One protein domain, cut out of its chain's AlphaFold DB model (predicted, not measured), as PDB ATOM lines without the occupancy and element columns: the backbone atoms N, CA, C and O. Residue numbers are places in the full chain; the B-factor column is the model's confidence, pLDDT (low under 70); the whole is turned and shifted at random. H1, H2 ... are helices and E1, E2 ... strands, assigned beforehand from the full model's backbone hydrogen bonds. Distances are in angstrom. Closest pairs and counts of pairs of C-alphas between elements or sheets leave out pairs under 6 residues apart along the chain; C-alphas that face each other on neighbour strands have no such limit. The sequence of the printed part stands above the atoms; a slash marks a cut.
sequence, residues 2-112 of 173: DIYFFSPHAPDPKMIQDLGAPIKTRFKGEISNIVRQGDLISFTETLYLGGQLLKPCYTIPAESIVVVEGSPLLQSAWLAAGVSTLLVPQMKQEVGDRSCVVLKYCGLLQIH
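What this domain is: This is residues 2 to 112 of the 173 residues of an uncharacterized protein of Nostocales cyanobacterium HT-58-2 (UniProt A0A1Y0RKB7). Two sheets share one helix: H2 packs on the parallel sheet over its edge strand E8 and on a strongly twisted antiparallel sheet over E3, while a long arm, residues 88 to 112, runs out from E8 and folds back. The E4 and E5 hairpin reaches away from the body, with E5 centred 20.5 A from the mean of the C-alphas, and the short helix H1 grazes the parallel sheet. The 111 printed residues hold two named helices and eight named strands, in the order E1 H1 E2 E3 E4 E5 E6 E7 H2 E8, class mixed. The parallel sheet runs E2 E1 E7 E8; the other is branched at E4. The whole is only just compact, close to loose, with a radius of gyration of the C-alphas of 15.4 A and spans of 53 by 42 by 25 A.

How they stand to each other: Start at E1, residues 3 to 6, an inner strand with parallel neighbours E2, residues 23 to 27, and E7, residues 65 to 68. Look for N 24 and O 3 at 2.8 A, and N 4 and O 65 at 2.9 A. H1, residues 13 to 19, only grazes this sheet; Ile 16 and Ile 23 have the closest C-alphas of H1 and E2, 7.4 A apart. E3, residues 30 to 37, E4, residues 40 to 49, and E5, residues 52 to 54, form a meander, each strand the antiparallel neighbour of the one before; N 32 and O 44 are 2.9 A apart, N 47 and O 54 2.8 A. E5 runs on at 32 degrees into E6, residues 57 to 61, antiparallel to E4, with N 41 and O 60 at 2.8 A. E3 is on one side of E4, E5 and E6 on the other. E8, residues 84 to 87, is parallel to E7, with N 86 and O 66 at 2.8 A. H2, residues 72 to 80, runs along E8 at a height over the sheet of 9.8 A, and along E3 at a height of 9.5 A; its closest C-alphas to E3 are those of Ala 77 and Ile 34, 6.7 A. E1, H1, E2 and E7, H2, E8 are strand-helix-strand units, two parallel neighbour strands with a helix between, each with a right-handed crossover. In H1 and H2 every O i to N i+4 pair is within hydrogen-bond range.

Where its parts are: Find C-alpha 3 at (6.037, -8.230, -2.702), where E1 begins. E4, from C-alpha 40 at (13.063, -16.451, 7.025), covers 27.6 A, E3 21.0 A, E6 14.0 A and H2 12.1 A. E8 ends at C-alpha 87, (8.770, 3.183, 2.836).

The domain as a whole: The C-alphas of Gly 38 and Arg 98, the two farthest apart, are 54.3 A apart. The printed part has no cut, and no link is long. Mean pLDDT of the printed part is 71.5; residues 82 to 112 are among those under 70.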
ATOM      1  N   ASP A   2       8.976 -11.611  -4.482       78.81
ATOM      2  CA  ASP A   2       7.694 -11.521  -3.783       78.81
ATOM      3  C   ASP A   2       7.542 -10.143  -3.127       78.81
ATOM      4  O   ASP A   2       8.461  -9.665  -2.457       78.81
ATOM      5  N   ILE A   3       6.375  -9.521  -3.309       81.25
ATOM      6  CA  ILE A   3       6.037  -8.230  -2.702       81.25
ATOM      7  C   ILE A   3       4.947  -8.434  -1.656       81.25
ATOM      8  O   ILE A   3       3.885  -8.984  -1.951       81.25
ATOM      9  N   TYR A   4       5.188  -7.936  -0.448       87.06
ATOM     10  CA  TYR A   4       4.239  -7.969   0.658       87.06
ATOM     11  C   TYR A   4       3.831  -6.548   1.037       87.06
ATOM     12  O   TYR A   4       4.675  -5.659   1.142       87.06
ATOM     13  N   PHE A   5       2.533  -6.329   1.241       86.00
ATOM     14  CA  PHE A   5       1.982  -5.006   1.525       86.00
ATOM     15  C   PHE A   5       1.359  -4.959   2.916       86.00
ATOM     16  O   PHE A   5       0.427  -5.707   3.210       86.00
ATOM     17  N   PHE A   6       1.858  -4.070   3.766       82.31
ATOM     18  CA  PHE A   6       1.419  -3.914   5.148       82.31
ATOM     19  C   PHE A   6       0.635  -2.610   5.269       82.31
ATOM     20  O   PHE A   6       1.223  -1.545   5.448       82.31
ATOM     21  N   SER A   7      -0.688  -2.701   5.103       78.31
ATOM     22  CA  SER A   7      -1.596  -1.557   5.202       78.31
ATOM     23  C   SER A   7      -3.063  -1.981   5.416       78.31
ATOM     24  O   SER A   7      -3.583  -2.882   4.727       78.31
ATOM     25  N   PRO A   8      -3.805  -1.271   6.294       71.75
ATOM     26  CA  PRO A   8      -5.255  -1.414   6.419       71.75
ATOM     27  C   PRO A   8      -6.013  -0.884   5.188       71.75
ATOM     28  O   PRO A   8      -7.194  -1.202   5.007       71.75
ATOM     29  N   HIS A   9      -5.340  -0.190   4.266       77.50
ATOM     30  CA  HIS A   9      -5.888   0.308   3.004       77.50
ATOM     31  C   HIS A   9      -5.494  -0.563   1.810       77.50
ATOM     32  O   HIS A   9      -4.513  -1.303   1.849       77.50
ATOM     33  N   ALA A  10      -6.316  -0.558   0.758       77.12
ATOM     34  CA  ALA A  10      -5.971  -1.266  -0.470       77.12
ATOM     35  C   ALA A  10      -4.757  -0.602  -1.144       77.12
ATOM     36  O   ALA A  10      -4.642   0.621  -1.089       77.12
ATOM     37  N   PRO A  11      -3.866  -1.390  -1.768       73.38
ATOM     38  CA  PRO A  11      -2.737  -0.844  -2.506       73.38
ATOM     39  C   PRO A  11      -3.225   0.033  -3.661       73.38
ATOM     40  O   PRO A  11      -4.154  -0.343  -4.377       73.38
ATOM     41  N   ASP A  12      -2.594   1.193  -3.842       73.88
ATOM     42  CA  ASP A  12      -2.897   2.086  -4.961       73.88
ATOM     43  C   ASP A  12      -2.529   1.396  -6.294       73.88
ATOM     44  O   ASP A  12      -1.419   0.866  -6.411       73.88
ATOM     45  N   PRO A  13      -3.407   1.382  -7.315       73.12
ATOM     46  CA  PRO A  13      -3.085   0.806  -8.621       73.12
ATOM     47  C   PRO A  13      -1.808   1.375  -9.251       73.12
ATOM     48  O   PRO A  13      -1.053   0.631  -9.876       73.12
ATOM     49  N   LYS A  14      -1.529   2.669  -9.050       69.69
ATOM     50  CA  LYS A  14      -0.309   3.319  -9.533       69.69
ATOM     51  C   LYS A  14       0.926   2.814  -8.789       69.69
ATOM     52  O   LYS A  14       1.945   2.571  -9.417       69.69
ATOM     53  N   MET A  15       0.815   2.554  -7.486       73.69
ATOM     54  CA  MET A  15       1.888   1.905  -6.724       73.69
ATOM     55  C   MET A  15       2.184   0.504  -7.265       73.69
ATOM     56  O   MET A  15       3.342   0.145  -7.427       73.69
ATOM     57  N   ILE A  16       1.149  -0.291  -7.556       72.12
ATOM     58  CA  ILE A  16       1.322  -1.632  -8.140       72.12
ATOM     59  C   ILE A  16       2.017  -1.536  -9.504       72.12
ATOM     60  O   ILE A  16       2.909  -2.330  -9.796       72.12
ATOM     61  N   GLN A  17       1.637  -0.549 -10.322       68.69
ATOM     62  CA  GLN A  17       2.283  -0.278 -11.603       68.69
ATOM     63  C   GLN A  17       3.763   0.102 -11.429       68.69
ATOM     64  O   GLN A  17       4.610  -0.460 -12.119       68.69
ATOM     65  N   ASP A  18       4.073   0.997 -10.489       70.25
ATOM     66  CA  ASP A  18       5.435   1.462 -10.202       70.25
ATOM     67  C   ASP A  18       6.332   0.333  -9.654       70.25
ATOM     68  O   ASP A  18       7.525   0.289  -9.943       70.25
ATOM     69  N   LEU A  19       5.760  -0.616  -8.901       74.50
ATOM     70  CA  LEU A  19       6.459  -1.806  -8.403       74.50
ATOM     71  C   LEU A  19       6.790  -2.821  -9.509       74.50
ATOM     72  O   LEU A  19       7.663  -3.666  -9.317       74.50
ATOM     73  N   GLY A  20       6.075  -2.784 -10.639       74.06
ATOM     74  CA  GLY A  20       6.282  -3.693 -11.771       74.06
ATOM     75  C   GLY A  20       5.965  -5.171 -11.491       74.06
ATOM     76  O   GLY A  20       6.239  -6.021 -12.337       74.06
ATOM     77  N   ALA A  21       5.393  -5.497 -10.327       75.06
ATOM     78  CA  ALA A  21       5.038  -6.855  -9.925       75.06
ATOM     79  C   ALA A  21       3.806  -6.867  -8.996       75.06
ATOM     80  O   ALA A  21       3.557  -5.897  -8.275       75.06
ATOM     81  N   PRO A  22       3.013  -7.958  -8.997       81.06
ATOM     82  CA  PRO A  22       1.834  -8.064  -8.148       81.06
ATOM     83  C   PRO A  22       2.202  -8.219  -6.666       81.06
ATOM     84  O   PRO A  22       3.205  -8.838  -6.308       81.06
ATOM     85  N   ILE A  23       1.332  -7.710  -5.791       85.12
ATOM     86  CA  ILE A  23       1.410  -7.950  -4.346       85.12
ATOM     87  C   ILE A  23       0.958  -9.382  -4.065       85.12
ATOM     88  O   ILE A  23      -0.170  -9.754  -4.388       85.12
ATOM     89  N   LYS A  24       1.828 -10.168  -3.431       89.50
ATOM     90  CA  LYS A  24       1.575 -11.565  -3.073       89.50
ATOM     91  C   LYS A  24       0.583 -11.682  -1.924       89.50
ATOM     92  O   LYS A  24      -0.413 -12.388  -2.034       89.50
ATOM     93  N   THR A  25       0.847 -10.950  -0.846       90.88
ATOM     94  CA  THR A  25      -0.006 -10.941   0.342       90.88
ATOM     95  C   THR A  25      -0.123  -9.533   0.889       90.88
ATOM     96  O   THR A  25       0.837  -8.759   0.896       90.88
ATOM     97  N   ARG A  26      -1.324  -9.221   1.373       88.75
ATOM     98  CA  ARG A  26      -1.617  -7.988   2.085       88.75
ATOM     99  C   ARG A  26      -1.967  -8.290   3.535       88.75
ATOM    100  O   ARG A  26      -2.898  -9.054   3.782       88.75
ATOM    101  N   PHE A  27      -1.297  -7.606   4.449       89.19
ATOM    102  CA  PHE A  27      -1.573  -7.630   5.882       89.19
ATOM    103  C   PHE A  27      -2.273  -6.330   6.274       89.19
ATOM    104  O   PHE A  27      -1.855  -5.245   5.868       89.19
ATOM    105  N   LYS A  28      -3.380  -6.450   7.003       86.56
ATOM    106  CA  LYS A  28      -4.287  -5.348   7.363       86.56
ATOM    107  C   LYS A  28      -4.269  -5.033   8.856       86.56
ATOM    108  O   LYS A  28      -4.784  -3.989   9.248       86.56
ATOM    109  N   GLY A  29      -3.757  -5.952   9.667       84.81
ATOM    110  CA  GLY A  29      -3.685  -5.824  11.113       84.81
ATOM    111  C   GLY A  29      -2.418  -5.137  11.607       84.81
ATOM    112  O   GLY A  29      -1.531  -4.762  10.840       84.81
ATOM    113  N   GLU A  30      -2.336  -4.999  12.925       87.19
ATOM    114  CA  GLU A  30      -1.138  -4.502  13.594       87.19
ATOM    115  C   GLU A  30      -0.049  -5.578  13.590       87.19
ATOM    116  O   GLU A  30      -0.303  -6.730  13.943       87.19
ATOM    117  N   ILE A  31       1.172  -5.209  13.209       88.81
ATOM    118  CA  ILE A  31       2.296  -6.144  13.122       88.81
ATOM    119  C   ILE A  31       3.162  -6.050  14.373       88.81
ATOM    120  O   ILE A  31       3.552  -4.964  14.795       88.81
ATOM    121  N   SER A  32       3.507  -7.206  14.933       89.56
ATOM    122  CA  SER A  32       4.340  -7.334  16.130       89.56
ATOM    123  C   SER A  32       5.231  -8.579  16.062       89.56
ATOM    124  O   SER A  32       5.099  -9.397  15.149       89.56
ATOM    125  N   ASN A  33       6.136  -8.726  17.036       92.31
ATOM    126  CA  ASN A  33       6.998  -9.906  17.206       92.31
ATOM    127  C   ASN A  33       7.805 -10.276  15.948       92.31
ATOM    128  O   ASN A  33       7.884 -11.446  15.582       92.31
ATOM    129  N   ILE A  34       8.377  -9.277  15.271       90.81
ATOM    130  CA  ILE A  34       9.190  -9.497  14.070       90.81
ATOM    131  C   ILE A  34      10.520 -10.133  14.484       90.81
ATOM    132  O   ILE A  34      11.290  -9.535  15.236       90.81
ATOM    133  N   VAL A  35      10.791 -11.339  13.986       90.50
ATOM    134  CA  VAL A  35      12.007 -12.108  14.281       90.50
ATOM    135  C   VAL A  35      12.574 -12.689  12.990       90.50
ATOM    136  O   VAL A  35      11.853 -13.313  12.214       90.50
ATOM    137  N   ARG A  36      13.885 -12.529  12.779       85.56
ATOM    138  CA  ARG A  36      14.623 -13.193  11.699       85.56
ATOM    139  C   ARG A  36      15.225 -14.508  12.192       85.56
ATOM    140  O   ARG A  36      15.873 -14.535  13.236       85.56
ATOM    141  N   GLN A  37      15.070 -15.574  11.413       90.44
ATOM    142  CA  GLN A  37      15.740 -16.860  11.603       90.44
ATOM    143  C   GLN A  37      16.316 -17.319  10.258       90.44
ATOM    144  O   GLN A  37      15.588 -17.792   9.389       90.44
ATOM    145  N   GLY A  38      17.627 -17.138  10.066       87.81
ATOM    146  CA  GLY A  38      18.278 -17.400   8.779       87.81
ATOM    147  C   GLY A  38      17.708 -16.515   7.665       87.81
ATOM    148  O   GLY A  38      17.736 -15.286   7.776       87.81
ATOM    149  N   ASP A  39      17.163 -17.149   6.627       85.06
ATOM    150  CA  ASP A  39      16.564 -16.490   5.455       85.06
ATOM    151  C   ASP A  39      15.044 -16.321   5.565       85.06
ATOM    152  O   ASP A  39      14.375 -15.967   4.596       85.06
ATOM    153  N   LEU A  40      14.486 -16.567   6.750       89.31
ATOM    154  CA  LEU A  40      13.063 -16.451   7.025       89.31
ATOM    155  C   LEU A  40      12.796 -15.384   8.080       89.31
ATOM    156  O   LEU A  40      13.585 -15.165   9.004       89.31
ATOM    157  N   ILE A  41      11.649 -14.730   7.946       89.69
ATOM    158  CA  ILE A  41      11.192 -13.685   8.851       89.69
ATOM    159  C   ILE A  41       9.787 -14.009   9.291       89.69
ATOM    160  O   ILE A  41       8.886 -14.123   8.463       89.69
ATOM    161  N   SER A  42       9.622 -14.129  10.601       93.38
ATOM    162  CA  SER A  42       8.355 -14.449  11.236       93.38
ATOM    163  C   SER A  42       7.808 -13.244  11.987       93.38
ATOM    164  O   SER A  42       8.571 -12.473  12.564       93.38
ATOM    165  N   PHE A  43       6.488 -13.078  11.977       93.75
ATOM    166  CA  PHE A  43       5.795 -11.995  12.680       93.75
ATOM    167  C   PHE A  43       4.351 -12.379  13.012       93.75
ATOM    168  O   PHE A  43       3.786 -13.311  12.437       93.75
ATOM    169  N   THR A  44       3.742 -11.635  13.932       94.81
ATOM    170  CA  THR A  44       2.331 -11.775  14.311       94.81
ATOM    171  C   THR A  44       1.535 -10.590  13.782       94.81
ATOM    172  O   THR A  44       1.891  -9.441  14.045       94.81
ATOM    173  N   GLU A  45       0.435 -10.859  13.082       93.69
ATOM    174  CA  GLU A  45      -0.564  -9.848  12.720       93.69
ATOM    175  C   GLU A  45      -1.716  -9.908  13.724       93.69
ATOM    176  O   GLU A  45      -2.271 -10.974  13.964       93.69
ATOM    177  N   THR A  46      -2.102  -8.777  14.300       92.12
ATOM    178  CA  THR A  46      -3.259  -8.669  15.189       92.12
ATOM    179  C   THR A  46      -4.430  -8.057  14.426       92.12
ATOM    180  O   THR A  46      -4.366  -6.908  13.987       92.12
ATOM    181  N   LEU A  47      -5.507  -8.826  14.272       89.88
ATOM    182  CA  LEU A  47      -6.723  -8.458  13.548       89.88
ATOM    183  C   LEU A  47      -7.921  -8.396  14.499       89.88
ATOM    184  O   LEU A  47      -8.101  -9.272  15.343       89.88
ATOM    185  N   TYR A  48      -8.785  -7.403  14.293       86.38
ATOM    186  CA  TYR A  48     -10.082  -7.296  14.958       86.38
ATOM    187  C   TYR A  48     -11.186  -7.515  13.918       86.38
ATOM    188  O   TYR A  48     -11.444  -6.640  13.090       86.38
ATOM    189  N   LEU A  49     -11.823  -8.689  13.925       84.62
ATOM    190  CA  LEU A  49     -12.879  -9.060  12.976       84.62
ATOM    191  C   LEU A  49     -14.134  -9.491  13.736       84.62
ATOM    192  O   LEU A  49     -14.098 -10.440  14.512       84.62
ATOM    193  N   GLY A  50     -15.251  -8.786  13.528       83.12
ATOM    194  CA  GLY A  50     -16.543  -9.158  14.125       83.12
ATOM    195  C   GLY A  50     -16.544  -9.212  15.659       83.12
ATOM    196  O   GLY A  50     -17.223 -10.052  16.237       83.12
ATOM    197  N   GLY A  51     -15.744  -8.367  16.320       88.06
ATOM    198  CA  GLY A  51     -15.582  -8.376  17.781       88.06
ATOM    199  C   GLY A  51     -14.633  -9.456  18.314       88.06
ATOM    200  O   GLY A  51     -14.401  -9.511  19.519       88.06
ATOM    201  N   GLN A  52     -14.050 -10.286  17.445       90.12
ATOM    202  CA  GLN A  52     -13.035 -11.269  17.813       90.12
ATOM    203  C   GLN A  52     -11.626 -10.753  17.517       90.12
ATOM    204  O   GLN A  52     -11.377 -10.108  16.494       90.12
ATOM    205  N   LEU A  53     -10.705 -11.076  18.424       93.56
ATOM    206  CA  LEU A  53      -9.276 -10.827  18.287       93.56
ATOM    207  C   LEU A  53      -8.604 -12.055  17.668       93.56
ATOM    208  O   LEU A  53      -8.598 -13.126  18.273       93.56
ATOM    209  N   LEU A  54      -8.004 -11.893  16.492       94.06
ATOM    210  CA  LEU A  54      -7.229 -12.930  15.815       94.06
ATOM    211  C   LEU A  54      -5.754 -12.532  15.779       94.06
ATOM    212  O   LEU A  54      -5.428 -11.370  15.543       94.06
ATOM    213  N   LYS A  55      -4.865 -13.503  16.010       95.56
ATOM    214  CA  LYS A  55      -3.407 -13.300  16.021       95.56
ATOM    215  C   LYS A  55      -2.662 -14.324  15.155       95.56
ATOM    216  O   LYS A  55      -1.912 -15.135  15.700       95.56
ATOM    217  N   PRO A  56      -2.903 -14.375  13.832       94.38
ATOM    218  CA  PRO A  56      -2.150 -15.257  12.950       94.38
ATOM    219  C   PRO A  56      -0.649 -14.928  12.950       94.38
ATOM    220  O   PRO A  56      -0.238 -13.765  12.995       94.38
ATOM    221  N   CYS A  57       0.163 -15.981  12.872       95.38
ATOM    222  CA  CYS A  57       1.603 -15.891  12.669       95.38
ATOM    223  C   CYS A  57       1.927 -16.165  11.202       95.38
ATOM    224  O   CYS A  57       1.398 -17.110  10.615       95.38
ATOM    225  N   TYR A  58       2.824 -15.369  10.636       94.00
ATOM    226  CA  TYR A  58       3.272 -15.509   9.256       94.00
ATOM    227  C   TYR A  58       4.778 -15.646   9.194       94.00
ATOM    228  O   TYR A  58       5.484 -15.140  10.065       94.00
ATOM    229  N   THR A  59       5.244 -16.276   8.120       92.94
ATOM    230  CA  THR A  59       6.657 -16.380   7.777       92.94
ATOM    231  C   THR A  59       6.841 -16.018   6.308       92.94
ATOM    232  O   THR A  59       6.122 -16.534   5.452       92.94
ATOM    233  N   ILE A  60       7.789 -15.126   6.018       89.06
ATOM    234  CA  ILE A  60       8.142 -14.690   4.660       89.06
ATOM    235  C   ILE A  60       9.658 -14.816   4.426       89.06
ATOM    236  O   ILE A  60      10.421 -14.773   5.394       89.06
ATOM    237  N   PRO A  61      10.122 -14.946   3.171       86.06
ATOM    238  CA  PRO A  61      11.552 -14.902   2.853       86.06
ATOM    239  C   PRO A  61      12.177 -13.537   3.179       86.06
ATOM    240  O   PRO A  61      11.558 -12.501   2.934       86.06
ATOM    241  N   ALA A  62      13.420 -13.513   3.663       78.94
ATOM    242  CA  ALA A  62      14.147 -12.284   3.998       78.94
ATOM    243  C   ALA A  62      14.481 -11.414   2.770       78.94
ATOM    244  O   ALA A  62      14.585 -10.196   2.881       78.94
ATOM    245  N   GLU A  63      14.597 -12.028   1.592       76.81
ATOM    246  CA  GLU A  63      14.815 -11.354   0.301       76.81
ATOM    247  C   GLU A  63      13.554 -10.684  -0.280       76.81
ATOM    248  O   GLU A  63      13.578 -10.126  -1.380       76.81
ATOM    249  N   SER A  64      12.435 -10.742   0.442       72.62
ATOM    250  CA  SER A  64      11.179 -10.140   0.005       72.62
ATOM    251  C   SER A  64      11.221  -8.616   0.073       72.62
ATOM    252  O   SER A  64      11.833  -8.034   0.970       72.62
ATOM    253  N   ILE A  65      10.480  -7.963  -0.825       66.44
ATOM    254  CA  ILE A  65      10.174  -6.540  -0.674       66.44
ATOM    255  C   ILE A  65       8.962  -6.412   0.231       66.44
ATOM    256  O   ILE A  65       7.909  -7.001  -0.036       66.44
ATOM    257  N   VAL A  66       9.087  -5.576   1.256       72.44
ATOM    258  CA  VAL A  66       7.942  -5.170   2.068       72.44
ATOM    259  C   VAL A  66       7.644  -3.701   1.838       72.44
ATOM    260  O   VAL A  66       8.516  -2.841   1.924       72.44
ATOM    261  N   VAL A  67       6.390  -3.413   1.537       72.50
ATOM    262  CA  VAL A  67       5.872  -2.058   1.405       72.50
ATOM    263  C   VAL A  67       5.106  -1.768   2.691       72.50
ATOM    264  O   VAL A  67       4.098  -2.424   2.971       72.50
ATOM    265  N   VAL A  68       5.623  -0.847   3.506       69.62
ATOM    266  CA  VAL A  68       5.143  -0.627   4.881       69.62
ATOM    267  C   VAL A  68       4.502   0.745   5.007       69.62
ATOM    268  O   VAL A  68       5.165   1.767   4.844       69.62
ATOM    269  N   GLU A  69       3.222   0.754   5.372       68.06
ATOM    270  CA  GLU A  69       2.514   1.931   5.866       68.06
ATOM    271  C   GLU A  69       2.353   1.776   7.381       68.06
ATOM    272  O   GLU A  69       1.407   1.165   7.873       68.06
ATOM    273  N   GLY A  70       3.322   2.269   8.150       62.28
ATOM    274  CA  GLY A  70       3.368   1.983   9.580       62.28
ATOM    275  C   GLY A  70       4.189   2.970  10.389       62.28
ATOM    276  O   GLY A  70       4.895   3.816   9.840       62.28
ATOM    277  N   SER A  71       4.093   2.844  11.712       67.56
ATOM    278  CA  SER A  71       4.812   3.700  12.655       67.56
ATOM    279  C   SER A  71       6.340   3.585  12.493       67.56
ATOM    280  O   SER A  71       6.838   2.543  12.056       67.56
ATOM    281  N   PRO A  72       7.116   4.606  12.907       68.44
ATOM    282  CA  PRO A  72       8.582   4.548  12.878       68.44
ATOM    283  C   PRO A  72       9.176   3.344  13.628       68.44
ATOM    284  O   PRO A  72      10.226   2.827  13.246       68.44
ATOM    285  N   LEU A  73       8.490   2.866  14.672       71.00
ATOM    286  CA  LEU A  73       8.883   1.671  15.420       71.00
ATOM    287  C   LEU A  73       8.792   0.412  14.554       71.00
ATOM    288  O   LEU A  73       9.732  -0.379  14.520       71.00
ATOM    289  N   LEU A  74       7.692   0.259  13.811       73.50
ATOM    290  CA  LEU A  74       7.507  -0.865  12.901       73.50
ATOM    291  C   LEU A  74       8.555  -0.843  11.782       73.50
ATOM    292  O   LEU A  74       9.171  -1.865  11.492       73.50
ATOM    293  N   GLN A  75       8.801   0.331  11.198       72.75
ATOM    294  CA  GLN A  75       9.823   0.512  10.159       72.75
ATOM    295  C   GLN A  75      11.214   0.107  10.669       72.75
ATOM    296  O   GLN A  75      11.934  -0.634  10.001       72.75
ATOM    297  N   SER A  76      11.561   0.536  11.884       71.38
ATOM    298  CA  SER A  76      12.843   0.217  12.521       71.38
ATOM    299  C   SER A  76      12.992  -1.282  12.797       71.38
ATOM    300  O   SER A  76      14.059  -1.841  12.557       71.38
ATOM    301  N   ALA A  77      11.927  -1.950  13.248       77.50
ATOM    302  CA  ALA A  77      11.930  -3.393  13.485       77.50
ATOM    303  C   ALA A  77      12.129  -4.198  12.188       77.50
ATOM    304  O   ALA A  77      12.916  -5.144  12.163       77.50
ATOM    305  N   TRP A  78      11.478  -3.796  11.092       79.75
ATOM    306  CA  TRP A  78      11.665  -4.430   9.782       79.75
ATOM    307  C   TRP A  78      13.077  -4.244   9.224       79.75
ATOM    308  O   TRP A  78      13.673  -5.196   8.719       79.75
ATOM    309  N   LEU A  79      13.637  -3.039   9.353       76.31
ATOM    310  CA  LEU A  79      15.022  -2.770   8.965       76.31
ATOM    311  C   LEU A  79      16.015  -3.577   9.815       76.31
ATOM    312  O   LEU A  79      16.950  -4.157   9.268       76.31
ATOM    313  N   ALA A  80      15.792  -3.682  11.129       76.31
ATOM    314  CA  ALA A  80      16.622  -4.490  12.029       76.31
ATOM    315  C   ALA A  80      16.557  -5.995  11.709       76.31
ATOM    316  O   ALA A  80      17.545  -6.705  11.871       76.31
ATOM    317  N   ALA A  81      15.422  -6.475  11.192       74.75
ATOM    318  CA  ALA A  81      15.282  -7.833  10.670       74.75
ATOM    319  C   ALA A  81      15.974  -8.034   9.301       74.75
ATOM    320  O   ALA A  81      15.975  -9.143   8.765       74.75
ATOM    321  N   GLY A  82      16.600  -6.996   8.738       66.19
ATOM    322  CA  GLY A  82      17.338  -7.056   7.478       66.19
ATOM    323  C   GLY A  82      16.441  -7.150   6.247       66.19
ATOM    324  O   GLY A  82      16.848  -7.754   5.256       66.19
ATOM    325  N   VAL A  83      15.232  -6.584   6.315       66.81
ATOM    326  CA  VAL A  83      14.291  -6.556   5.189       66.81
ATOM    327  C   VAL A  83      14.500  -5.320   4.344       66.81
ATOM    328  O   VAL A  83      14.621  -4.209   4.862       66.81
ATOM    329  N   SER A  84      14.471  -5.508   3.027       62.53
ATOM    330  CA  SER A  84      14.386  -4.395   2.086       62.53
ATOM    331  C   SER A  84      12.987  -3.784   2.169       62.53
ATOM    332  O   SER A  84      12.011  -4.343   1.662       62.53
ATOM    333  N   THR A  85      12.879  -2.652   2.864       62.59
ATOM    334  CA  THR A  85      11.611  -1.953   3.083       62.59
ATOM    335  C   THR A  85      11.456  -0.811   2.080       62.59
ATOM    336  O   THR A  85      12.288   0.089   2.003       62.59
ATOM    337  N   LEU A  86      10.366  -0.826   1.315       64.56
ATOM    338  CA  LEU A  86       9.879   0.338   0.583       64.56
ATOM    339  C   LEU A  86       8.981   1.138   1.518       64.56
ATOM    340  O   LEU A  86       7.853   0.744   1.829       64.56
ATOM    341  N   LEU A  87       9.512   2.262   1.991       59.53
ATOM    342  CA  LEU A  87       8.770   3.183   2.836       59.53
ATOM    343  C   LEU A  87       7.790   3.959   1.960       59.53
ATOM    344  O   LEU A  87       8.192   4.766   1.118       59.53
ATOM    345  N   VAL A  88       6.497   3.701   2.158       56.44
ATOM    346  CA  VAL A  88       5.460   4.542   1.566       56.44
ATOM    347  C   VAL A  88       5.373   5.795   2.427       56.44
ATOM    348  O   VAL A  88       5.154   5.672   3.638       56.44
ATOM    349  N   PRO A  89       5.563   6.998   1.860       49.41
ATOM    350  CA  PRO A  89       5.367   8.216   2.624       49.41
ATOM    351  C   PRO A  89       3.941   8.235   3.189       49.41
ATOM    352  O   PRO A  89       2.960   8.170   2.447       49.41
ATOM    353  N   GLN A  90       3.819   8.317   4.514       44.03
ATOM    354  CA  GLN A  90       2.535   8.547   5.166       44.03
ATOM    355  C   GLN A  90       2.122  10.004   4.934       44.03
ATOM    356  O   GLN A  90       2.632  10.890   5.612       44.03
ATOM    357  N   MET A  91       1.201  10.282   4.008       44.19
ATOM    358  CA  MET A  91       0.479  11.561   3.996       44.19
ATOM    359  C   MET A  91      -0.901  11.431   3.377       44.19
ATOM    360  O   MET A  91      -0.991  11.189   2.176       44.19
ATOM    361  N   LYS A  92      -1.955  11.721   4.159       40.94
ATOM    362  CA  LYS A  92      -3.244  12.189   3.627       40.94
ATOM    363  C   LYS A  92      -4.001  13.124   4.594       40.94
ATOM    364  O   LYS A  92      -4.769  12.653   5.423       40.94
ATOM    365  N   GLN A  93      -3.875  14.442   4.393       39.78
ATOM    366  CA  GLN A  93      -5.014  15.378   4.430       39.78
ATOM    367  C   GLN A  93      -4.695  16.632   3.596       39.78
ATOM    368  O   GLN A  93      -3.704  17.297   3.860       39.78
ATOM    369  N   GLU A  94      -5.553  16.983   2.637       37.69
ATOM    370  CA  GLU A  94      -5.642  18.343   2.088       37.69
ATOM    371  C   GLU A  94      -7.103  18.663   1.790       37.69
ATOM    372  O   GLU A  94      -7.803  17.833   1.223       37.69
ATOM    373  N   VAL A  95      -7.555  19.855   2.178       40.69
ATOM    374  CA  VAL A  95      -8.883  20.410   1.883       40.69
ATOM    375  C   VAL A  95      -8.772  21.244   0.606       40.69
ATOM    376  O   VAL A  95      -8.040  22.223   0.577       40.69
ATOM    377  N   GLY A  96      -9.488  20.871  -0.446       41.69
ATOM    378  CA  GLY A  96      -9.607  21.619  -1.698       41.69
ATOM    379  C   GLY A  96     -10.745  22.638  -1.663       41.69
ATOM    380  O   GLY A  96     -11.687  22.517  -0.869       41.69
ATOM    381  N   ASP A  97     -10.663  23.640  -2.539       53.38
ATOM    382  CA  ASP A  97     -11.613  24.752  -2.611       53.38
ATOM    383  C   ASP A  97     -13.054  24.248  -2.797       53.38
ATOM    384  O   ASP A  97     -13.371  23.556  -3.766       53.38
ATOM    385  N   ARG A  98     -13.923  24.617  -1.839       41.59
ATOM    386  CA  ARG A  98     -15.268  24.063  -1.533       41.59
ATOM    387  C   ARG A  98     -15.315  22.803  -0.652       41.59
ATOM    388  O   ARG A  98     -16.262  22.028  -0.752       41.59
ATOM    389  N   SER A  99     -14.347  22.623   0.248       39.50
ATOM    390  CA  SER A  99     -14.324  21.513   1.220       39.50
ATOM    391  C   SER A  99     -14.150  20.128   0.576       39.50
ATOM    392  O   SER A  99     -14.650  19.132   1.092       39.50
ATOM    393  N   CYS A 100     -13.439  20.043  -0.553       31.08
ATOM    394  CA  CYS A 100     -13.208  18.783  -1.266       31.08
ATOM    395  C   CYS A 100     -11.813  18.234  -0.967       31.08
ATOM    396  O   CYS A 100     -10.826  18.797  -1.419       31.08
ATOM    397  N   VAL A 101     -11.703  17.136  -0.222       32.84
ATOM    398  CA  VAL A 101     -10.396  16.578   0.143       32.84
ATOM    399  C   VAL A 101      -9.757  15.846  -1.045       32.84
ATOM    400  O   VAL A 101     -10.251  14.797  -1.456       32.84
ATOM    401  N   VAL A 102      -8.653  16.368  -1.592       33.81
ATOM    402  CA  VAL A 102      -7.882  15.711  -2.664       33.81
ATOM    403  C   VAL A 102      -6.573  15.205  -2.088       33.81
ATOM    404  O   VAL A 102      -5.817  15.943  -1.474       33.81
ATOM    405  N   LEU A 103      -6.295  13.921  -2.289       35.84
ATOM    406  CA  LEU A 103      -5.180  13.247  -1.643       35.84
ATOM    407  C   LEU A 103      -4.248  12.671  -2.713       35.84
ATOM    408  O   LEU A 103      -4.556  11.622  -3.286       35.84
ATOM    409  N   LYS A 104      -3.136  13.359  -3.000       34.91
ATOM    410  CA  LYS A 104      -2.161  12.942  -4.021       34.91
ATOM    411  C   LYS A 104      -1.111  11.981  -3.466       34.91
ATOM    412  O   LYS A 104      -0.542  12.190  -2.403       34.91
ATOM    413  N   TYR A 105      -0.858  10.939  -4.251       38.31
ATOM    414  CA  TYR A 105       0.223   9.974  -4.098       38.31
ATOM    415  C   TYR A 105       1.571  10.658  -4.379       38.31
ATOM    416  O   TYR A 105       1.848  11.027  -5.522       38.31
ATOM    417  N   CYS A 106       2.404  10.840  -3.352       39.56
ATOM    418  CA  CYS A 106       3.840  11.022  -3.548       39.56
ATOM    419  C   CYS A 106       4.417   9.617  -3.720       39.56
ATOM    420  O   CYS A 106       4.205   8.772  -2.854       39.56
ATOM    421  N   GLY A 107       5.046   9.352  -4.865       37.31
ATOM    422  CA  GLY A 107       5.526   8.022  -5.240       37.31
ATOM    423  C   GLY A 107       6.397   7.337  -4.188       37.31
ATOM    424  O   GLY A 107       6.867   7.963  -3.236       37.31
ATOM    425  N   LEU A 108       6.628   6.038  -4.395       46.25
ATOM    426  CA  LEU A 108       7.659   5.287  -3.680       46.25
ATOM    427  C   LEU A 108       8.941   6.126  -3.654       46.25
ATOM    428  O   LEU A 108       9.415   6.562  -4.705       46.25
ATOM    429  N   LEU A 109       9.490   6.374  -2.460       42.91
ATOM    430  CA  LEU A 109      10.844   6.906  -2.349       42.91
ATOM    431  C   LEU A 109      11.735   5.959  -3.149       42.91
ATOM    432  O   LEU A 109      11.837   4.778  -2.820       42.91
ATOM    433  N   GLN A 110      12.304   6.468  -4.243       33.31
ATOM    434  CA  GLN A 110      13.232   5.729  -5.080       33.31
ATOM    435  C   GLN A 110      14.364   5.261  -4.168       33.31
ATOM    436  O   GLN A 110      15.204   6.058  -3.748       33.31
ATOM    437  N   ILE A 111      14.354   3.976  -3.801       36.22
ATOM    438  CA  ILE A 111      15.465   3.381  -3.071       36.22
ATOM    439  C   ILE A 111      16.621   3.381  -4.057       36.22
ATOM    440  O   ILE A 111      16.684   2.564  -4.978       36.22
ATOM    441  N   HIS A 112      17.515   4.353  -3.902       26.81
ATOM    442  CA  HIS A 112      18.782   4.354  -4.602       26.81
ATOM    443  C   HIS A 112      19.568   3.139  -4.120       26.81
ATOM    444  O   HIS A 112      20.173   3.170  -3.056       26.81
TER     445      HIS A 112